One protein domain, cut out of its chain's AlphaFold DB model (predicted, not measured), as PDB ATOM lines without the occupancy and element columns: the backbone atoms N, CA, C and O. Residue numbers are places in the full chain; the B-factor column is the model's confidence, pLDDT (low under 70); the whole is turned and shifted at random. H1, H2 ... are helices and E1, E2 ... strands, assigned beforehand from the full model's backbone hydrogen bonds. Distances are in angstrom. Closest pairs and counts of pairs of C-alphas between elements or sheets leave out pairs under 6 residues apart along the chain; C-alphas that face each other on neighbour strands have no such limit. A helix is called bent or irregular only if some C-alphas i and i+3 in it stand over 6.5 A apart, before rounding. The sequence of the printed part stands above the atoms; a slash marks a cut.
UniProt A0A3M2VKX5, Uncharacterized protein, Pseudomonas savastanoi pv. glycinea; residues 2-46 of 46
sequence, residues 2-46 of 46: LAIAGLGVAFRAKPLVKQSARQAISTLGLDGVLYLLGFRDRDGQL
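This is residues 2 to 46 of the 46 residues of an uncharacterized protein of Pseudomonas savastanoi pv. glycinea (UniProt A0A3M2VKX5). A flat, drawn-out chain has a pair of short parallel strands, E1 and E2, side by side near its middle, with the small helix H1 over one face of the pair and H2 over the other. Beyond H2 the chain runs on to H3 and its end, which lie at the far end of the long axis from H1, while residues 2 to 8 form a loop ahead of E1. The printed part has 45 residues, with two named strands and three named helices in the order E1, H1, E2, H2, H3; the sheet order is E1, E2, parallel. The class is mixed, helices and strands, with 20 residues, under half, in named elements. The whole is loose, with a radius of gyration of the C-alphas of 12.1 A and spans of 41 by 22 by 9 A.

E1, residues 9 to 11, and E2, residues 23 to 25, are parallel neighbours at 20 degrees between their directions. C-alphas 10 and 24 face each other at 4.5 A. N 10 and O 23 are within hydrogen-bond range at 2.8 A, as are N 25 and O 10 at 3.0 A. With H1, residues 15 to 18, they form a strand-helix-strand unit, two parallel strands with a helix between them in the chain, and its crossover is right-handed. The closest C-alphas of E1 and H1 are those of Ala 10 and Lys 18, 5.6 A apart; those of H1 and E2 are Lys 18 and Ala 24, 6.0 A apart. H2, residues 31 to 36, comes closest to E2 at the C-alphas of Gly 32 and Ile 25, 7.3 A apart. H1 and H2 are apart. H3, residues 41 to 44, is apart from E1, E2 and H1, and only just apart from H2, at 8.5 A. In H2, 1 of 2 O i to N i+4 pairs is within hydrogen-bond range; H1 and H3 are too short for such a pair.

E1 begins at C-alpha 9, (22.635, -24.021, -23.059), and spans 6.1 A. H1 spans 5.1 A and E2 6.9 A. H2 spans 9.3 A, from C-alpha 31 at (13.608, -32.470, -21.120). H3 ends at C-alpha 44, (3.225, -32.987, -13.965); it is neither bent nor irregular, but only just: C-alphas 41 and 44 are 6.3 A apart.

The two C-alphas farthest apart are those of Leu 16 and Leu 46, at 41.1 A. The printed part has no cut, and the four links between named elements are tight. Leu 46 is the chain's last residue. The mean pLDDT of the printed part is 76.3, and residues 41 to 46 are under 70.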
ATOM      1  N   LEU A   2      24.207 -17.540 -27.637       74.12
ATOM      2  CA  LEU A   2      24.410 -18.110 -26.282       74.12
ATOM      3  C   LEU A   2      24.999 -17.122 -25.261       74.12
ATOM      4  O   LEU A   2      24.589 -17.122 -24.111       74.12
ATOM      5  N   ALA A   3      25.934 -16.272 -25.688       71.00
ATOM      6  CA  ALA A   3      26.576 -15.286 -24.816       71.00
ATOM      7  C   ALA A   3      25.677 -14.086 -24.454       71.00
ATOM      8  O   ALA A   3      26.008 -13.328 -23.552       71.00
ATOM      9  N   ILE A   4      24.568 -13.903 -25.177       76.69
ATOM     10  CA  ILE A   4      23.641 -12.774 -25.002       76.69
ATOM     11  C   ILE A   4      22.450 -13.195 -24.126       76.69
ATOM     12  O   ILE A   4      21.846 -12.366 -23.454       76.69
ATOM     13  N   ALA A   5      22.121 -14.489 -24.104       78.44
ATOM     14  CA  ALA A   5      21.062 -15.023 -23.261       78.44
ATOM     15  C   ALA A   5      21.484 -15.038 -21.780       78.44
ATOM     16  O   ALA A   5      22.604 -15.429 -21.452       78.44
ATOM     17  N   GLY A   6      20.558 -14.685 -20.877       77.00
ATOM     18  CA  GLY A   6      20.765 -14.801 -19.425       77.00
ATOM     19  C   GLY A   6      21.105 -16.233 -18.982       77.00
ATOM     20  O   GLY A   6      21.879 -16.422 -18.045       77.00
ATOM     21  N   LEU A   7      20.614 -17.230 -19.729       77.12
ATOM     22  CA  LEU A   7      20.969 -18.642 -19.611       77.12
ATOM     23  C   LEU A   7      21.127 -19.250 -21.016       77.12
ATOM     24  O   LEU A   7      20.153 -19.410 -21.747       77.12
ATOM     25  N   GLY A   8      22.362 -19.565 -21.412       81.38
ATOM     26  CA  GLY A   8      22.676 -20.184 -22.702       81.38
ATOM     27  C   GLY A   8      23.119 -21.638 -22.541       81.38
ATOM     28  O   GLY A   8      24.155 -21.894 -21.922       81.38
ATOM     29  N   VAL A   9      22.372 -22.575 -23.137       83.38
ATOM     30  CA  VAL A   9      22.635 -24.021 -23.059       83.38
ATOM     31  C   VAL A   9      22.984 -24.584 -24.439       83.38
ATOM     32  O   VAL A   9      22.211 -24.466 -25.388       83.38
ATOM     33  N   ALA A  10      24.139 -25.237 -24.556       87.94
ATOM     34  CA  ALA A  10      24.512 -26.011 -25.735       87.94
ATOM     35  C   ALA A  10      23.931 -27.430 -25.648       87.94
ATOM     36  O   ALA A  10      24.466 -28.297 -24.954       87.94
ATOM     37  N   PHE A  11      22.851 -27.685 -26.384       86.69
ATOM     38  CA  PHE A  11      22.237 -29.008 -26.487       86.69
ATOM     39  C   PHE A  11      22.825 -29.795 -27.661       86.69
ATOM     40  O   PHE A  11      22.787 -29.321 -28.796       86.69
ATOM     41  N   ARG A  12      23.397 -30.981 -27.389       83.25
ATOM     42  CA  ARG A  12      24.006 -31.884 -28.396       83.25
ATOM     43  C   ARG A  12      24.898 -31.162 -29.417       83.25
ATOM     44  O   ARG A  12      24.971 -31.529 -30.587       83.25
ATOM     45  N   ALA A  13      25.577 -30.111 -28.970       86.88
ATOM     46  CA  ALA A  13      26.286 -29.218 -29.869       86.88
ATOM     47  C   ALA A  13      27.671 -29.765 -30.249       86.88
ATOM     48  O   ALA A  13      28.243 -30.621 -29.572       86.88
ATOM     49  N   LYS A  14      28.252 -29.233 -31.325       90.56
ATOM     50  CA  LYS A  14      29.642 -29.526 -31.708       90.56
ATOM     51  C   LYS A  14      30.617 -28.999 -30.633       90.56
ATOM     52  O   LYS A  14      30.274 -28.027 -29.955       90.56
ATOM     53  N   PRO A  15      31.830 -29.571 -30.484       86.81
ATOM     54  CA  PRO A  15      32.780 -29.182 -29.430       86.81
ATOM     55  C   PRO A  15      33.048 -27.674 -29.360       86.81
ATOM     56  O   PRO A  15      33.016 -27.089 -28.281       86.81
ATOM     57  N   LEU A  16      33.186 -27.032 -30.520       90.62
ATOM     58  CA  LEU A  16      33.397 -25.588 -30.647       90.62
ATOM     59  C   LEU A  16      32.262 -24.746 -30.026       90.62
ATOM     60  O   LEU A  16      32.504 -23.699 -29.433       90.62
ATOM     61  N   VAL A  17      31.018 -25.220 -30.109       88.19
ATOM     62  CA  VAL A  17      29.847 -24.529 -29.541       88.19
ATOM     63  C   VAL A  17      29.704 -24.819 -28.044       88.19
ATOM     64  O   VAL A  17      29.268 -23.956 -27.289       88.19
ATOM     65  N   LYS A  18      30.113 -26.010 -27.581       85.62
ATOM     66  CA  LYS A  18      30.126 -26.339 -26.145       85.62
ATOM     67  C   LYS A  18      31.108 -25.463 -25.368       85.62
ATOM     68  O   LYS A  18      30.773 -25.018 -24.281       85.62
ATOM     69  N   GLN A  19      32.282 -25.189 -25.940       85.25
ATOM     70  CA  GLN A  19      33.312 -24.349 -25.312       85.25
ATOM     71  C   GLN A  19      32.859 -22.901 -25.090       85.25
ATOM     72  O   GLN A  19      33.357 -22.225 -24.199       85.25
ATOM     73  N   SER A  20      31.908 -22.427 -25.895       82.44
ATOM     74  CA  SER A  20      31.356 -21.072 -25.817       82.44
ATOM     75  C   SER A  20      30.042 -20.998 -25.024       82.44
ATOM     76  O   SER A  20      29.486 -19.912 -24.851       82.44
ATOM     77  N   ALA A  21      29.541 -22.131 -24.525       84.38
ATOM     78  CA  ALA A  21      28.312 -22.228 -23.748       84.38
ATOM     79  C   ALA A  21      28.603 -22.292 -22.246       84.38
ATOM     80  O   ALA A  21      29.517 -22.987 -21.815       84.38
ATOM     81  N   ARG A  22      27.776 -21.628 -21.428       83.12
ATOM     82  CA  ARG A  22      27.884 -21.717 -19.959       83.12
ATOM     83  C   ARG A  22      27.455 -23.083 -19.429       83.12
ATOM     84  O   ARG A  22      27.973 -23.544 -18.420       83.12
ATOM     85  N   GLN A  23      26.506 -23.719 -20.109       81.81
ATOM     86  CA  GLN A  23      26.036 -25.064 -19.801       81.81
ATOM     87  C   GLN A  23      25.941 -25.883 -21.082       81.81
ATOM     88  O   GLN A  23      25.587 -25.362 -22.140       81.81
ATOM     89  N   ALA A  24      26.227 -27.179 -20.988       83.06
ATOM     90  CA  ALA A  24      26.106 -28.099 -22.107       83.06
ATOM     91  C   ALA A  24      25.432 -29.400 -21.667       83.06
ATOM     92  O   ALA A  24      25.863 -30.038 -20.708       83.06
ATOM     93  N   ILE A  25      24.413 -29.822 -22.413       81.88
ATOM     94  CA  ILE A  25      23.736 -31.108 -22.229       81.88
ATOM     95  C   ILE A  25      24.085 -31.985 -23.428       81.88
ATOM     96  O   ILE A  25      23.808 -31.636 -24.577       81.88
ATOM     97  N   SER A  26      24.731 -33.122 -23.162       78.00
ATOM     98  CA  SER A  26      25.190 -34.043 -24.216       78.00
ATOM     99  C   SER A  26      24.459 -35.385 -24.214       78.00
ATOM    100  O   SER A  26      24.344 -36.002 -25.267       78.00
ATOM    101  N   THR A  27      23.975 -35.826 -23.054       73.06
ATOM    102  CA  THR A  27      23.432 -37.176 -22.841       73.06
ATOM    103  C   THR A  27      21.946 -37.181 -22.491       73.06
ATOM    104  O   THR A  27      21.259 -38.145 -22.808       73.06
ATOM    105  N   LEU A  28      21.440 -36.102 -21.892       73.56
ATOM    106  CA  LEU A  28      20.028 -35.941 -21.547       73.56
ATOM    107  C   LEU A  28      19.223 -35.421 -22.752       73.56
ATOM    108  O   LEU A  28      19.791 -34.778 -23.640       73.56
ATOM    109  N   GLY A  29      17.923 -35.730 -22.801       73.31
ATOM    110  CA  GLY A  29      16.980 -35.211 -23.801       73.31
ATOM    111  C   GLY A  29      16.738 -33.704 -23.660       73.31
ATOM    112  O   GLY A  29      17.330 -33.051 -22.797       73.31
ATOM    113  N   LEU A  30      15.870 -33.137 -24.506       76.31
ATOM    114  CA  LEU A  30      15.490 -31.718 -24.400       76.31
ATOM    115  C   LEU A  30      14.827 -31.421 -23.043       76.31
ATOM    116  O   LEU A  30      14.995 -30.341 -22.491       76.31
ATOM    117  N   ASP A  31      14.184 -32.428 -22.466       72.50
ATOM    118  CA  ASP A  31      13.608 -32.470 -21.120       72.50
ATOM    119  C   ASP A  31      14.649 -32.131 -20.035       72.50
ATOM    120  O   ASP A  31      14.330 -31.531 -19.015       72.50
ATOM    121  N   GLY A  32      15.935 -32.399 -20.288       73.56
ATOM    122  CA  GLY A  32      17.035 -31.972 -19.423       73.56
ATOM    123  C   GLY A  32      17.197 -30.453 -19.313       73.56
ATOM    124  O   GLY A  32      17.727 -29.962 -18.318       73.56
ATOM    125  N   VAL A  33      16.726 -29.692 -20.306       78.69
ATOM    126  CA  VAL A  33      16.691 -28.223 -20.254       78.69
ATOM    127  C   VAL A  33      15.634 -27.744 -19.255       78.69
ATOM    128  O   VAL A  33      15.866 -26.744 -18.582       78.69
ATOM    129  N   LEU A  34      14.524 -28.473 -19.084       77.50
ATOM    130  CA  LEU A  34      13.481 -28.138 -18.103       77.50
ATOM    131  C   LEU A  34      14.037 -28.172 -16.673       77.50
ATOM    132  O   LEU A  34      13.795 -27.249 -15.898       77.50
ATOM    133  N   TYR A  35      14.900 -29.144 -16.371       71.94
ATOM    134  CA  TYR A  35      15.624 -29.211 -15.098       71.94
ATOM    135  C   TYR A  35      16.555 -28.012 -14.869       71.94
ATOM    136  O   TYR A  35      16.683 -27.544 -13.738       71.94
ATOM    137  N   LEU A  36      17.180 -27.475 -15.925       74.44
ATOM    138  CA  LEU A  36      17.994 -26.253 -15.835       74.44
ATOM    139  C   LEU A  36      17.146 -24.993 -15.623       74.44
ATOM    140  O   LEU A  36      17.624 -24.030 -15.029       74.44
ATOM    141  N   LEU A  37      15.895 -25.010 -16.086       76.31
ATOM    142  CA  LEU A  37      14.907 -23.951 -15.865       76.31
ATOM    143  C   LEU A  37      14.167 -24.092 -14.523       76.31
ATOM    144  O   LEU A  37      13.357 -23.234 -14.186       76.31
ATOM    145  N   GLY A  38      14.462 -25.137 -13.742       72.88
ATOM    146  CA  GLY A  38      13.891 -25.363 -12.414       72.88
ATOM    147  C   GLY A  38      12.628 -26.229 -12.382       72.88
ATOM    148  O   GLY A  38      12.161 -26.533 -11.287       72.88
ATOM    149  N   PHE A  39      12.126 -26.679 -13.535       71.19
ATOM    150  CA  PHE A  39      11.033 -27.650 -13.609       71.19
ATOM    151  C   PHE A  39      11.541 -29.021 -13.172       71.19
ATOM    152  O   PHE A  39      12.532 -29.532 -13.703       71.19
ATOM    153  N   ARG A  40      10.872 -29.623 -12.190       72.25
ATOM    154  CA  ARG A  40      11.168 -30.988 -11.740       72.25
ATOM    155  C   ARG A  40       9.988 -31.878 -12.110       72.25
ATOM    156  O   ARG A  40       8.855 -31.417 -12.110       72.25
ATOM    157  N   ASP A  41      10.243 -33.167 -12.325       62.31
ATOM    158  CA  ASP A  41       9.234 -34.199 -12.652       62.31
ATOM    159  C   ASP A  41       7.976 -34.205 -11.754       62.31
ATOM    160  O   ASP A  41       6.948 -34.762 -12.116       62.31
ATOM    161  N   ARG A  42       8.029 -33.564 -10.578       56.50
ATOM    162  CA  ARG A  42       6.893 -33.440  -9.654       56.50
ATOM    163  C   ARG A  42       5.810 -32.447 -10.081       56.50
ATOM    164  O   ARG A  42       4.744 -32.472  -9.477       56.50
ATOM    165  N   ASP A  43       6.039 -31.625 -11.101       57.72
ATOM    166  CA  ASP A  43       5.071 -30.600 -11.519       57.72
ATOM    167  C   ASP A  43       4.012 -31.126 -12.513       57.72
ATOM    168  O   ASP A  43       3.076 -30.407 -12.850       57.72
ATOM    169  N   GLY A  44       4.132 -32.378 -12.979       56.19
ATOM    170  CA  GLY A  44       3.225 -32.987 -13.965       56.19
ATOM    171  C   GLY A  44       2.105 -33.865 -13.395       56.19
ATOM    172  O   GLY A  44       1.410 -34.515 -14.172       56.19
ATOM    173  N   GLN A  45       1.947 -33.936 -12.069       50.88
ATOM    174  CA  GLN A  45       0.982 -34.829 -11.410       50.88
ATOM    175  C   GLN A  45      -0.066 -34.067 -10.584       50.88
ATOM    176  O   GLN A  45      -0.318 -34.396  -9.424       50.88
ATOM    177  N   LEU A  46      -0.670 -33.050 -11.207       46.53
ATOM    178  CA  LEU A  46      -1.892 -32.384 -10.747       46.53
ATOM    179  C   LEU A  46      -2.967 -32.466 -11.831       46.53
ATOM    180  O   LEU A  46      -2.643 -32.139 -12.994       46.53
TER     181      LEU A  46